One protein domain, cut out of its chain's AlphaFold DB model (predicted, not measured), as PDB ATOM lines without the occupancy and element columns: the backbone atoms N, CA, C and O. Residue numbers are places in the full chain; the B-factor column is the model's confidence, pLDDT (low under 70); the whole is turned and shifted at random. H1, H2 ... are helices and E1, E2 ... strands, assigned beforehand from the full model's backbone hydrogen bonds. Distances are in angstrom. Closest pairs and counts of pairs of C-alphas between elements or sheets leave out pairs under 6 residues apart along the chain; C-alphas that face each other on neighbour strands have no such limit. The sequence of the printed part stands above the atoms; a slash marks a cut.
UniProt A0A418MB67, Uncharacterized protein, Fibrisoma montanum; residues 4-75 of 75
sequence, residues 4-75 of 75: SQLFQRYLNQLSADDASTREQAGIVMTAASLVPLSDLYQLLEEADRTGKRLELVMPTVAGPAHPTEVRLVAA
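What this domain is: This is residues 4 to 75 of the 75 residues of an uncharacterized protein of Fibrisoma montanum (UniProt A0A418MB67). A two-stranded hairpin, E1 and E2, has helices H2 and H3 over one face and the other face bare. H1 packs on H2 and H3, away from the strands, while the loop round Ala 62 reaches out at one end of the longest axis. The printed part has 72 residues, with three named helices followed by two named strands in the order H1, H2, H3, E1, E2; the sheet is antiparallel and the class is mixed, helices and strands. The whole is compact, with a radius of gyration of the C-alphas of 12.2 A and spans of 36 by 27 by 22 A.

How they stand to each other: Start at E1, residues 52 to 57, and E2, residues 69 to 74, a hairpin whose directions differ by 144 degrees; look for N 55 and O 71, 2.9 A apart, and N 71 and O 55, 3.0 A apart, within hydrogen-bond range. Next look at H2, residues 19 to 34: its closest C-alpha pair with E1 is Ile 27 and Leu 56, 6.8 A. H3, residues 37 to 50, comes closest to E1 at the C-alphas of Ala 47 and Arg 53, 5.5 A. H2 and H3 are close but not clearly touching, their closest C-alphas being Ala 32 and Leu 40, 6.6 A. H1, residues 4 to 13, touches H2, closest at C-alphas Tyr 10 and Ala 25, 4.7 A, at a steep tilt of 50 degrees, opposite ways. H3 touches H1 with residues 41 to 45 alone, about perpendicular at 83 degrees; the closest C-alphas are Ser 4 and Tyr 41, 5.9 A. H1 is apart from E1 and E2. In H1 and H3 every O i to N i+4 pair is within hydrogen-bond range, and in H2 11 of 12 are.

Where its parts are: Find C-alpha 52 at (-17.951, -18.018, -4.695), where E1 begins its 15.3 A; E2 spans 16.6 A and ends at C-alpha 74, (-15.718, -18.757, -0.671). H2 spans 22.7 A, H3 19.6 A, and H1 14.3 A from C-alpha 4 at (-23.183, -9.425, -18.585).

The domain as a whole: The C-alphas of Gln 5 and Ala 62 are the two farthest apart, 37.6 A. The printed part has no cut; the link from E1 to E2, 11 residues, is long, and the other three are tight. Look for pLDDT under 70 at residues 62 to 64; the mean of the printed part is 91.6.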
ATOM      1  N   SER A   4     -22.525 -10.715 -18.336       96.81
ATOM      2  CA  SER A   4     -23.183  -9.425 -18.585       96.81
ATOM      3  C   SER A   4     -24.523  -9.283 -17.851       96.81
ATOM      4  O   SER A   4     -24.824  -8.215 -17.318       96.81
ATOM      5  N   GLN A   5     -25.320 -10.354 -17.760       97.44
ATOM      6  CA  GLN A   5     -26.572 -10.360 -16.993       97.44
ATOM      7  C   GLN A   5     -26.310 -10.264 -15.486       97.44
ATOM      8  O   GLN A   5     -27.024  -9.553 -14.779       97.44
ATOM      9  N   LEU A   6     -25.285 -10.962 -14.990       96.25
ATOM     10  CA  LEU A   6     -24.855 -10.889 -13.592       96.25
ATOM     11  C   LEU A   6     -24.352  -9.488 -13.245       96.25
ATOM     12  O   LEU A   6     -24.755  -8.926 -12.230       96.25
ATOM     13  N   PHE A   7     -23.546  -8.885 -14.115       96.62
ATOM     14  CA  PHE A   7     -23.069  -7.518 -13.942       96.62
ATOM     15  C   PHE A   7     -24.226  -6.512 -13.867       96.62
ATOM     16  O   PHE A   7     -24.287  -5.711 -12.935       96.62
ATOM     17  N   GLN A   8     -25.204  -6.604 -14.776       96.44
ATOM     18  CA  GLN A   8     -26.394  -5.749 -14.738       96.44
ATOM     19  C   GLN A   8     -27.228  -5.955 -13.465       96.44
ATOM     20  O   GLN A   8     -27.780  -4.998 -12.920       96.44
ATOM     21  N   ARG A   9     -27.312  -7.191 -12.959       95.44
ATOM     22  CA  ARG A   9     -27.963  -7.475 -11.673       95.44
ATOM     23  C   ARG A   9     -27.257  -6.749 -10.527       95.44
ATOM     24  O   ARG A   9     -27.945  -6.123  -9.726       95.44
ATOM     25  N   TYR A  10     -25.926  -6.788 -10.474       94.94
ATOM     26  CA  TYR A  10     -25.158  -6.072  -9.453       94.94
ATOM     27  C   TYR A  10     -25.300  -4.551  -9.573       94.94
ATOM     28  O   TYR A  10     -25.462  -3.884  -8.557       94.94
ATOM     29  N   LEU A  11     -25.356  -3.995 -10.789       94.06
ATOM     30  CA  LEU A  11     -25.656  -2.571 -10.993       94.06
ATOM     31  C   LEU A  11     -26.984  -2.161 -10.344       94.06
ATOM     32  O   LEU A  11     -27.055  -1.152  -9.646       94.06
ATOM     33  N   ASN A  12     -28.023  -2.976 -10.515       94.81
ATOM     34  CA  ASN A  12     -29.334  -2.718  -9.917       94.81
ATOM     35  C   ASN A  12     -29.332  -2.887  -8.383       94.81
ATOM     36  O   ASN A  12     -30.219  -2.376  -7.703       94.81
ATOM     37  N   GLN A  13     -28.347  -3.601  -7.834       94.75
ATOM     38  CA  GLN A  13     -28.201  -3.881  -6.405       94.75
ATOM     39  C   GLN A  13     -27.380  -2.829  -5.645       94.75
ATOM     40  O   GLN A  13     -27.343  -2.868  -4.416       94.75
ATOM     41  N   LEU A  14     -26.793  -1.841  -6.328       90.69
ATOM     42  CA  LEU A  14     -26.106  -0.713  -5.676       90.69
ATOM     43  C   LEU A  14     -27.025   0.112  -4.763       90.69
ATOM     44  O   LEU A  14     -26.554   0.767  -3.836       90.69
ATOM     45  N   SER A  15     -28.333   0.049  -5.007       90.75
ATOM     46  CA  SER A  15     -29.362   0.695  -4.190       90.75
ATOM     47  C   SER A  15     -30.153  -0.303  -3.338       90.75
ATOM     48  O   SER A  15     -31.224   0.042  -2.850       90.75
ATOM     49  N   ALA A  16     -29.678  -1.545  -3.178       88.38
ATOM     50  CA  ALA A  16     -30.367  -2.546  -2.365       88.38
ATOM     51  C   ALA A  16     -30.394  -2.132  -0.887       88.38
ATOM     52  O   ALA A  16     -29.402  -1.610  -0.375       88.38
ATOM     53  N   ASP A  17     -31.498  -2.399  -0.186       90.12
ATOM     54  CA  ASP A  17     -31.634  -2.112   1.251       90.12
ATOM     55  C   ASP A  17     -30.711  -2.987   2.113       90.12
ATOM     56  O   ASP A  17     -30.227  -2.545   3.154       90.12
ATOM     57  N   ASP A  18     -30.417  -4.202   1.645       93.44
ATOM     58  CA  ASP A  18     -29.493  -5.126   2.294       93.44
ATOM     59  C   ASP A  18     -28.029  -4.689   2.111       93.44
ATOM     60  O   ASP A  18     -27.526  -4.570   0.990       93.44
ATOM     61  N   ALA A  19     -27.336  -4.470   3.232       91.31
ATOM     62  CA  ALA A  19     -25.971  -3.950   3.248       91.31
ATOM     63  C   ALA A  19     -24.969  -4.903   2.580       91.31
ATOM     64  O   ALA A  19     -24.102  -4.440   1.846       91.31
ATOM     65  N   SER A  20     -25.118  -6.217   2.779       90.50
ATOM     66  CA  SER A  20     -24.220  -7.215   2.184       90.50
ATOM     67  C   SER A  20     -24.362  -7.262   0.663       90.50
ATOM     68  O   SER A  20     -23.370  -7.252  -0.066       90.50
ATOM     69  N   THR A  21     -25.597  -7.228   0.168       92.56
ATOM     70  CA  THR A  21     -25.899  -7.161  -1.265       92.56
ATOM     71  C   THR A  21     -25.328  -5.886  -1.888       92.56
ATOM     72  O   THR A  21     -24.729  -5.931  -2.965       92.56
ATOM     73  N   ARG A  22     -25.473  -4.749  -1.197       94.56
ATOM     74  CA  ARG A  22     -24.939  -3.459  -1.645       94.56
ATOM     75  C   ARG A  22     -23.410  -3.438  -1.672       94.56
ATOM     76  O   ARG A  22     -22.825  -2.921  -2.619       94.56
ATOM     77  N   GLU A  23     -22.769  -4.012  -0.657       94.06
ATOM     78  CA  GLU A  23     -21.313  -4.150  -0.584       94.06
ATOM     79  C   GLU A  23     -20.786  -4.989  -1.751       94.06
ATOM     80  O   GLU A  23     -19.888  -4.546  -2.468       94.06
ATOM     81  N   GLN A  24     -21.396  -6.150  -2.015       93.44
ATOM     82  CA  GLN A  24     -20.989  -7.000  -3.132       93.44
ATOM     83  C   GLN A  24     -21.163  -6.286  -4.479       93.44
ATOM     84  O   GLN A  24     -20.289  -6.376  -5.340       93.44
ATOM     85  N   ALA A  25     -22.252  -5.534  -4.658       95.00
ATOM     86  CA  ALA A  25     -22.443  -4.693  -5.836       95.00
ATOM     87  C   ALA A  25     -21.343  -3.625  -5.972       95.00
ATOM     88  O   ALA A  25     -20.807  -3.430  -7.065       95.00
ATOM     89  N   GLY A  26     -20.952  -2.985  -4.865       95.81
ATOM     90  CA  GLY A  26     -19.830  -2.047  -4.816       95.81
ATOM     91  C   GLY A  26     -18.503  -2.690  -5.225       95.81
ATOM     92  O   GLY A  26     -17.786  -2.135  -6.056       95.81
ATOM     93  N   ILE A  27     -18.216  -3.899  -4.735       95.88
ATOM     94  CA  ILE A  27     -17.025  -4.673  -5.117       95.88
ATOM     95  C   ILE A  27     -17.005  -4.943  -6.625       95.88
ATOM     96  O   ILE A  27     -15.973  -4.746  -7.265       95.88
ATOM     97  N   VAL A  28     -18.136  -5.347  -7.213       96.50
ATOM     98  CA  VAL A  28     -18.237  -5.582  -8.665       96.50
ATOM     99  C   VAL A  28     -17.988  -4.298  -9.461       96.50
ATOM    100  O   VAL A  28     -17.334  -4.341 -10.502       96.50
ATOM    101  N   MET A  29     -18.447  -3.144  -8.964       95.38
ATOM    102  CA  MET A  29     -18.161  -1.847  -9.589       95.38
ATOM    103  C   MET A  29     -16.691  -1.476  -9.528       95.38
ATOM    104  O   MET A  29     -16.124  -1.043 -10.531       95.38
ATOM    105  N   THR A  30     -16.050  -1.673  -8.381       95.06
ATOM    106  CA  THR A  30     -14.616  -1.426  -8.273       95.06
ATOM    107  C   THR A  30     -13.831  -2.389  -9.161       95.06
ATOM    108  O   THR A  30     -12.941  -1.951  -9.884       95.06
ATOM    109  N   ALA A  31     -14.206  -3.669  -9.213       95.31
ATOM    110  CA  ALA A  31     -13.591  -4.654 -10.099       95.31
ATOM    111  C   ALA A  31     -13.657  -4.242 -11.582       95.31
ATOM    112  O   ALA A  31     -12.664  -4.378 -12.292       95.31
ATOM    113  N   ALA A  32     -14.771  -3.654 -12.034       95.31
ATOM    114  CA  ALA A  32     -14.914  -3.150 -13.404       95.31
ATOM    115  C   ALA A  32     -13.957  -1.997 -13.752       95.31
ATOM    116  O   ALA A  32     -13.740  -1.722 -14.930       95.31
ATOM    117  N   SER A  33     -13.389  -1.326 -12.746       93.69
ATOM    118  CA  SER A  33     -12.344  -0.313 -12.936       93.69
ATOM    119  C   SER A  33     -10.919  -0.880 -12.897       93.69
ATOM    120  O   SER A  33      -9.986  -0.185 -13.288       93.69
ATOM    121  N   LEU A  34     -10.748  -2.129 -12.444       92.81
ATOM    122  CA  LEU A  34      -9.443  -2.780 -12.270       92.81
ATOM    123  C   LEU A  34      -9.110  -3.770 -13.385       92.81
ATOM    124  O   LEU A  34      -7.946  -3.905 -13.750       92.81
ATOM    125  N   VAL A  35     -10.113  -4.471 -13.916       93.19
ATOM    126  CA  VAL A  35      -9.925  -5.500 -14.946       93.19
ATOM    127  C   VAL A  35     -10.826  -5.244 -16.157       93.19
ATOM    128  O   VAL A  35     -11.882  -4.620 -16.013       93.19
ATOM    129  N   PRO A  36     -10.458  -5.728 -17.358       96.31
ATOM    130  CA  PRO A  36     -11.332  -5.661 -18.525       96.31
ATOM    131  C   PRO A  36     -12.705  -6.289 -18.250       96.31
ATOM    132  O   PRO A  36     -12.809  -7.331 -17.603       96.31
ATOM    133  N   LEU A  37     -13.775  -5.697 -18.796       95.81
ATOM    134  CA  LEU A  37     -15.143  -6.201 -18.593       95.81
ATOM    135  C   LEU A  37     -15.326  -7.653 -19.058       95.81
ATOM    136  O   LEU A  37     -16.090  -8.389 -18.442       95.81
ATOM    137  N   SER A  38     -14.622  -8.080 -20.113       96.44
ATOM    138  CA  SER A  38     -14.630  -9.476 -20.571       96.44
ATOM    139  C   SER A  38     -14.187 -10.444 -19.478       96.44
ATOM    140  O   SER A  38     -14.807 -11.490 -19.294       96.44
ATOM    141  N   ASP A  39     -13.149 -10.069 -18.737       96.38
ATOM    142  CA  ASP A  39     -12.532 -10.903 -17.712       96.38
ATOM    143  C   ASP A  39     -13.399 -10.876 -16.451       96.38
ATOM    144  O   ASP A  39     -13.673 -11.917 -15.854       96.38
ATOM    145  N   LEU A  40     -13.949  -9.703 -16.108       97.00
ATOM    146  CA  LEU A  40     -14.935  -9.579 -15.036       97.00
ATOM    147  C   LEU A  40     -16.172 -10.448 -15.289       97.00
ATOM    148  O   LEU A  40     -16.665 -11.094 -14.368       97.00
ATOM    149  N   TYR A  41     -16.682 -10.495 -16.521       97.81
ATOM    150  CA  TYR A  41     -17.824 -11.344 -16.861       97.81
ATOM    151  C   TYR A  41     -17.519 -12.826 -16.646       97.81
ATOM    152  O   TYR A  41     -18.349 -13.523 -16.066       97.81
ATOM    153  N   GLN A  42     -16.331 -13.292 -17.037       97.19
ATOM    154  CA  GLN A  42     -15.910 -14.673 -16.783       97.19
ATOM    155  C   GLN A  42     -15.804 -14.964 -15.282       97.19
ATOM    156  O   GLN A  42     -16.304 -15.988 -14.818       97.19
ATOM    157  N   LEU A  43     -15.226 -14.039 -14.509       96.62
ATOM    158  CA  LEU A  43     -15.123 -14.161 -13.055       96.62
ATOM    159  C   LEU A  43     -16.500 -14.200 -12.375       96.62
ATOM    160  O   LEU A  43     -16.710 -14.993 -11.460       96.62
ATOM    161  N   LEU A  44     -17.453 -13.381 -12.829       97.06
ATOM    162  CA  LEU A  44     -18.829 -13.386 -12.325       97.06
ATOM    163  C   LEU A  44     -19.550 -14.699 -12.641       97.06
ATOM    164  O   LEU A  44     -20.240 -15.239 -11.779       97.06
ATOM    165  N   GLU A  45     -19.384 -15.231 -13.852       97.50
ATOM    166  CA  GLU A  45     -19.945 -16.534 -14.219       97.50
ATOM    167  C   GLU A  45     -19.334 -17.674 -13.402       97.50
ATOM    168  O   GLU A  45     -20.044 -18.602 -13.011       97.50
ATOM    169  N   GLU A  46     -18.028 -17.625 -13.127       96.56
ATOM    170  CA  GLU A  46     -17.382 -18.599 -12.252       96.56
ATOM    171  C   GLU A  46     -17.888 -18.473 -10.811       96.56
ATOM    172  O   GLU A  46     -18.191 -19.493 -10.189       96.56
ATOM    173  N   ALA A  47     -18.042 -17.252 -10.294       96.06
ATOM    174  CA  ALA A  47     -18.611 -16.993  -8.974       96.06
ATOM    175  C   ALA A  47     -20.018 -17.605  -8.838       96.06
ATOM    176  O   ALA A  47     -20.258 -18.387  -7.919       96.06
ATOM    177  N   ASP A  48     -20.900 -17.336  -9.809       95.75
ATOM    178  CA  ASP A  48     -22.272 -17.873  -9.892       95.75
ATOM    179  C   ASP A  48     -22.277 -19.409  -9.952       95.75
ATOM    180  O   ASP A  48     -23.036 -20.069  -9.246       95.75
ATOM    181  N   ARG A  49     -21.378 -20.002 -10.749       96.19
ATOM    182  CA  ARG A  49     -21.287 -21.460 -10.925       96.19
ATOM    183  C   ARG A  49     -20.724 -22.181  -9.703       96.19
ATOM    184  O   ARG A  49     -21.104 -23.319  -9.441       96.19
ATOM    185  N   THR A  50     -19.775 -21.562  -9.006       95.56
ATOM    186  CA  THR A  50     -19.023 -22.194  -7.908       95.56
ATOM    187  C   THR A  50     -19.520 -21.797  -6.522       95.56
ATOM    188  O   THR A  50     -19.001 -22.312  -5.534       95.56
ATOM    189  N   GLY A  51     -20.509 -20.902  -6.430       94.38
ATOM    190  CA  GLY A  51     -20.977 -20.358  -5.153       94.38
ATOM    191  C   GLY A  51     -19.911 -19.521  -4.440       94.38
ATOM    192  O   GLY A  51     -19.894 -19.456  -3.215       94.38
ATOM    193  N   LYS A  52     -18.984 -18.929  -5.200       95.69
ATOM    194  CA  LYS A  52     -17.951 -18.018  -4.695       95.69
ATOM    195  C   LYS A  52     -18.423 -16.570  -4.807       95.69
ATOM    196  O   LYS A  52     -19.403 -16.268  -5.484       95.69
ATOM    197  N   ARG A  53     -17.677 -15.659  -4.191       93.75
ATOM    198  CA  ARG A  53     -17.851 -14.209  -4.329       93.75
ATOM    199  C   ARG A  53     -16.553 -13.534  -4.745       93.75
ATOM    200  O   ARG A  53     -15.468 -14.082  -4.546       93.75
ATOM    201  N   LEU A  54     -16.679 -12.349  -5.329       94.94
ATOM    202  CA  LEU A  54     -15.532 -11.509  -5.659       94.94
ATOM    203  C   LEU A  54     -15.043 -10.780  -4.414       94.94
ATOM    204  O   LEU A  54     -15.856 -10.304  -3.624       94.94
ATOM    205  N   GLU A  55     -13.730 -10.644  -4.298       95.06
ATOM    206  CA  GLU A  55     -13.051  -9.851  -3.281       95.06
ATOM    207  C   GLU A  55     -11.971  -8.988  -3.945       95.06
ATOM    208  O   GLU A  55     -11.313  -9.414  -4.901       95.06
ATOM    209  N   LEU A  56     -11.794  -7.773  -3.429       93.75
ATOM    210  CA  LEU A  56     -10.736  -6.862  -3.848       93.75
ATOM    211  C   LEU A  56      -9.487  -7.106  -3.003       93.75
ATOM    212  O   LEU A  56      -9.553  -7.128  -1.774       93.75
ATOM    213  N   VAL A  57      -8.338  -7.252  -3.653       91.25
ATOM    214  CA  VAL A  57      -7.060  -7.402  -2.959       91.25
ATOM    215  C   VAL A  57      -6.457  -6.021  -2.738       91.25
ATOM    216  O   VAL A  57      -6.178  -5.290  -3.690       91.25
ATOM    217  N   MET A  58      -6.256  -5.671  -1.468       87.25
ATOM    218  CA  MET A  58      -5.618  -4.421  -1.066       87.25
ATOM    219  C   MET A  58      -4.102  -4.625  -0.933       87.25
ATOM    220  O   MET A  58      -3.674  -5.616  -0.336       87.25
ATOM    221  N   PRO A  59      -3.273  -3.701  -1.441       82.25
ATOM    222  CA  PRO A  59      -1.830  -3.783  -1.287       82.25
ATOM    223  C   PRO A  59      -1.427  -3.495   0.165       82.25
ATOM    224  O   PRO A  59      -1.984  -2.618   0.822       82.25
ATOM    225  N   THR A  60      -0.413  -4.199   0.666       77.81
ATOM    226  CA  THR A  60       0.038  -4.143   2.072       77.81
ATOM    227  C   THR A  60       0.952  -2.952   2.402       77.81
ATOM    228  O   THR A  60       1.635  -2.956   3.425       77.81
ATOM    229  N   VAL A  61       1.025  -1.944   1.531       74.19
ATOM    230  CA  VAL A  61       1.977  -0.827   1.652       74.19
ATOM    231  C   VAL A  61       1.422   0.322   2.498       74.19
ATOM    232  O   VAL A  61       0.229   0.613   2.474       74.19
ATOM    233  N   ALA A  62       2.303   1.009   3.230       61.09
ATOM    234  CA  ALA A  62       1.948   2.187   4.018       61.09
ATOM    235  C   ALA A  62       1.668   3.393   3.095       61.09
ATOM    236  O   ALA A  62       2.592   4.046   2.615       61.09
ATOM    237  N   GLY A  63       0.390   3.670   2.830       65.62
ATOM    238  CA  GLY A  63      -0.087   4.785   2.004       65.62
ATOM    239  C   GLY A  63      -1.585   4.662   1.691       65.62
ATOM    240  O   GLY A  63      -2.227   3.735   2.189       65.62
ATOM    241  N   PRO A  64      -2.169   5.571   0.887       69.50
ATOM    242  CA  PRO A  64      -3.533   5.407   0.386       69.50
ATOM    243  C   PRO A  64      -3.630   4.093  -0.397       69.50
ATOM    244  O   PRO A  64      -3.025   3.946  -1.459       69.50
ATOM    245  N   ALA A  65      -4.342   3.115   0.161       72.25
ATOM    246  CA  ALA A  65      -4.477   1.801  -0.445       72.25
ATOM    247  C   ALA A  65      -5.626   1.823  -1.458       72.25
ATOM    248  O   ALA A  65      -6.784   2.031  -1.097       72.25
ATOM    249  N   HIS A  66      -5.293   1.587  -2.723       79.31
ATOM    250  CA  HIS A  66      -6.261   1.274  -3.766       79.31
ATOM    251  C   HIS A  66      -6.176  -0.220  -4.072       79.31
ATOM    252  O   HIS A  66      -5.065  -0.752  -4.098       79.31
ATOM    253  N   PRO A  67      -7.307  -0.901  -4.298       86.81
ATOM    254  CA  PRO A  67      -7.287  -2.307  -4.667       86.81
ATOM    255  C   PRO A  67      -6.509  -2.497  -5.969       86.81
ATOM    256  O   PRO A  67      -6.647  -1.703  -6.898       86.81
ATOM    257  N   THR A  68      -5.671  -3.526  -6.021       86.75
ATOM    258  CA  THR A  68      -4.795  -3.796  -7.173       86.75
ATOM    259  C   THR A  68      -5.280  -4.967  -8.008       86.75
ATOM    260  O   THR A  68      -4.967  -5.050  -9.190       86.75
ATOM    261  N   GLU A  69      -6.035  -5.880  -7.397       90.06
ATOM    262  CA  GLU A  69      -6.461  -7.127  -8.026       90.06
ATOM    263  C   GLU A  69      -7.861  -7.529  -7.557       90.06
ATOM    264  O   GLU A  69      -8.369  -7.055  -6.535       90.06
ATOM    265  N   VAL A  70      -8.469  -8.445  -8.307       93.31
ATOM    266  CA  VAL A  70      -9.772  -9.041  -8.014       93.31
ATOM    267  C   VAL A  70      -9.603 -10.553  -7.968       93.31
ATOM    268  O   VAL A  70      -8.998 -11.134  -8.869       93.31
ATOM    269  N   ARG A  71     -10.148 -11.204  -6.939       94.44
ATOM    270  CA  ARG A  71     -10.089 -12.666  -6.787       94.44
ATOM    271  C   ARG A  71     -11.428 -13.261  -6.377       94.44
ATOM    272  O   ARG A  71     -12.303 -12.558  -5.880       94.44
ATOM    273  N   LEU A  72     -11.557 -14.575  -6.547       94.88
ATOM    274  CA  LEU A  72     -12.697 -15.343  -6.056       94.88
ATOM    275  C   LEU A  72     -12.385 -15.976  -4.702       94.88
ATOM    276  O   LEU A  72     -11.363 -16.643  -4.540       94.88
ATOM    277  N   VAL A  73     -13.309 -15.829  -3.759       93.88
ATOM    278  CA  VAL A  73     -13.250 -16.441  -2.426       93.88
ATOM    279  C   VAL A  73     -14.541 -17.190  -2.120       93.88
ATOM    280  O   VAL A  73     -15.565 -16.958  -2.760       93.88
ATOM    281  N   ALA A  74     -14.501 -18.111  -1.157       90.12
ATOM    282  CA  ALA A  74     -15.718 -18.757  -0.671       90.12
ATOM    283  C   ALA A  74     -16.704 -17.697  -0.135       90.12
ATOM    284  O   ALA A  74     -16.273 -16.713   0.480       90.12
ATOM    285  N   ALA A  75     -17.992 -17.870  -0.454       74.94
ATOM    286  CA  ALA A  75     -19.064 -16.967  -0.034       74.94
ATOM    287  C   ALA A  75     -19.316 -17.028   1.477       74.94
ATOM    288  O   ALA A  75     -19.227 -18.140   2.046       74.94
TER     289      ALA A  75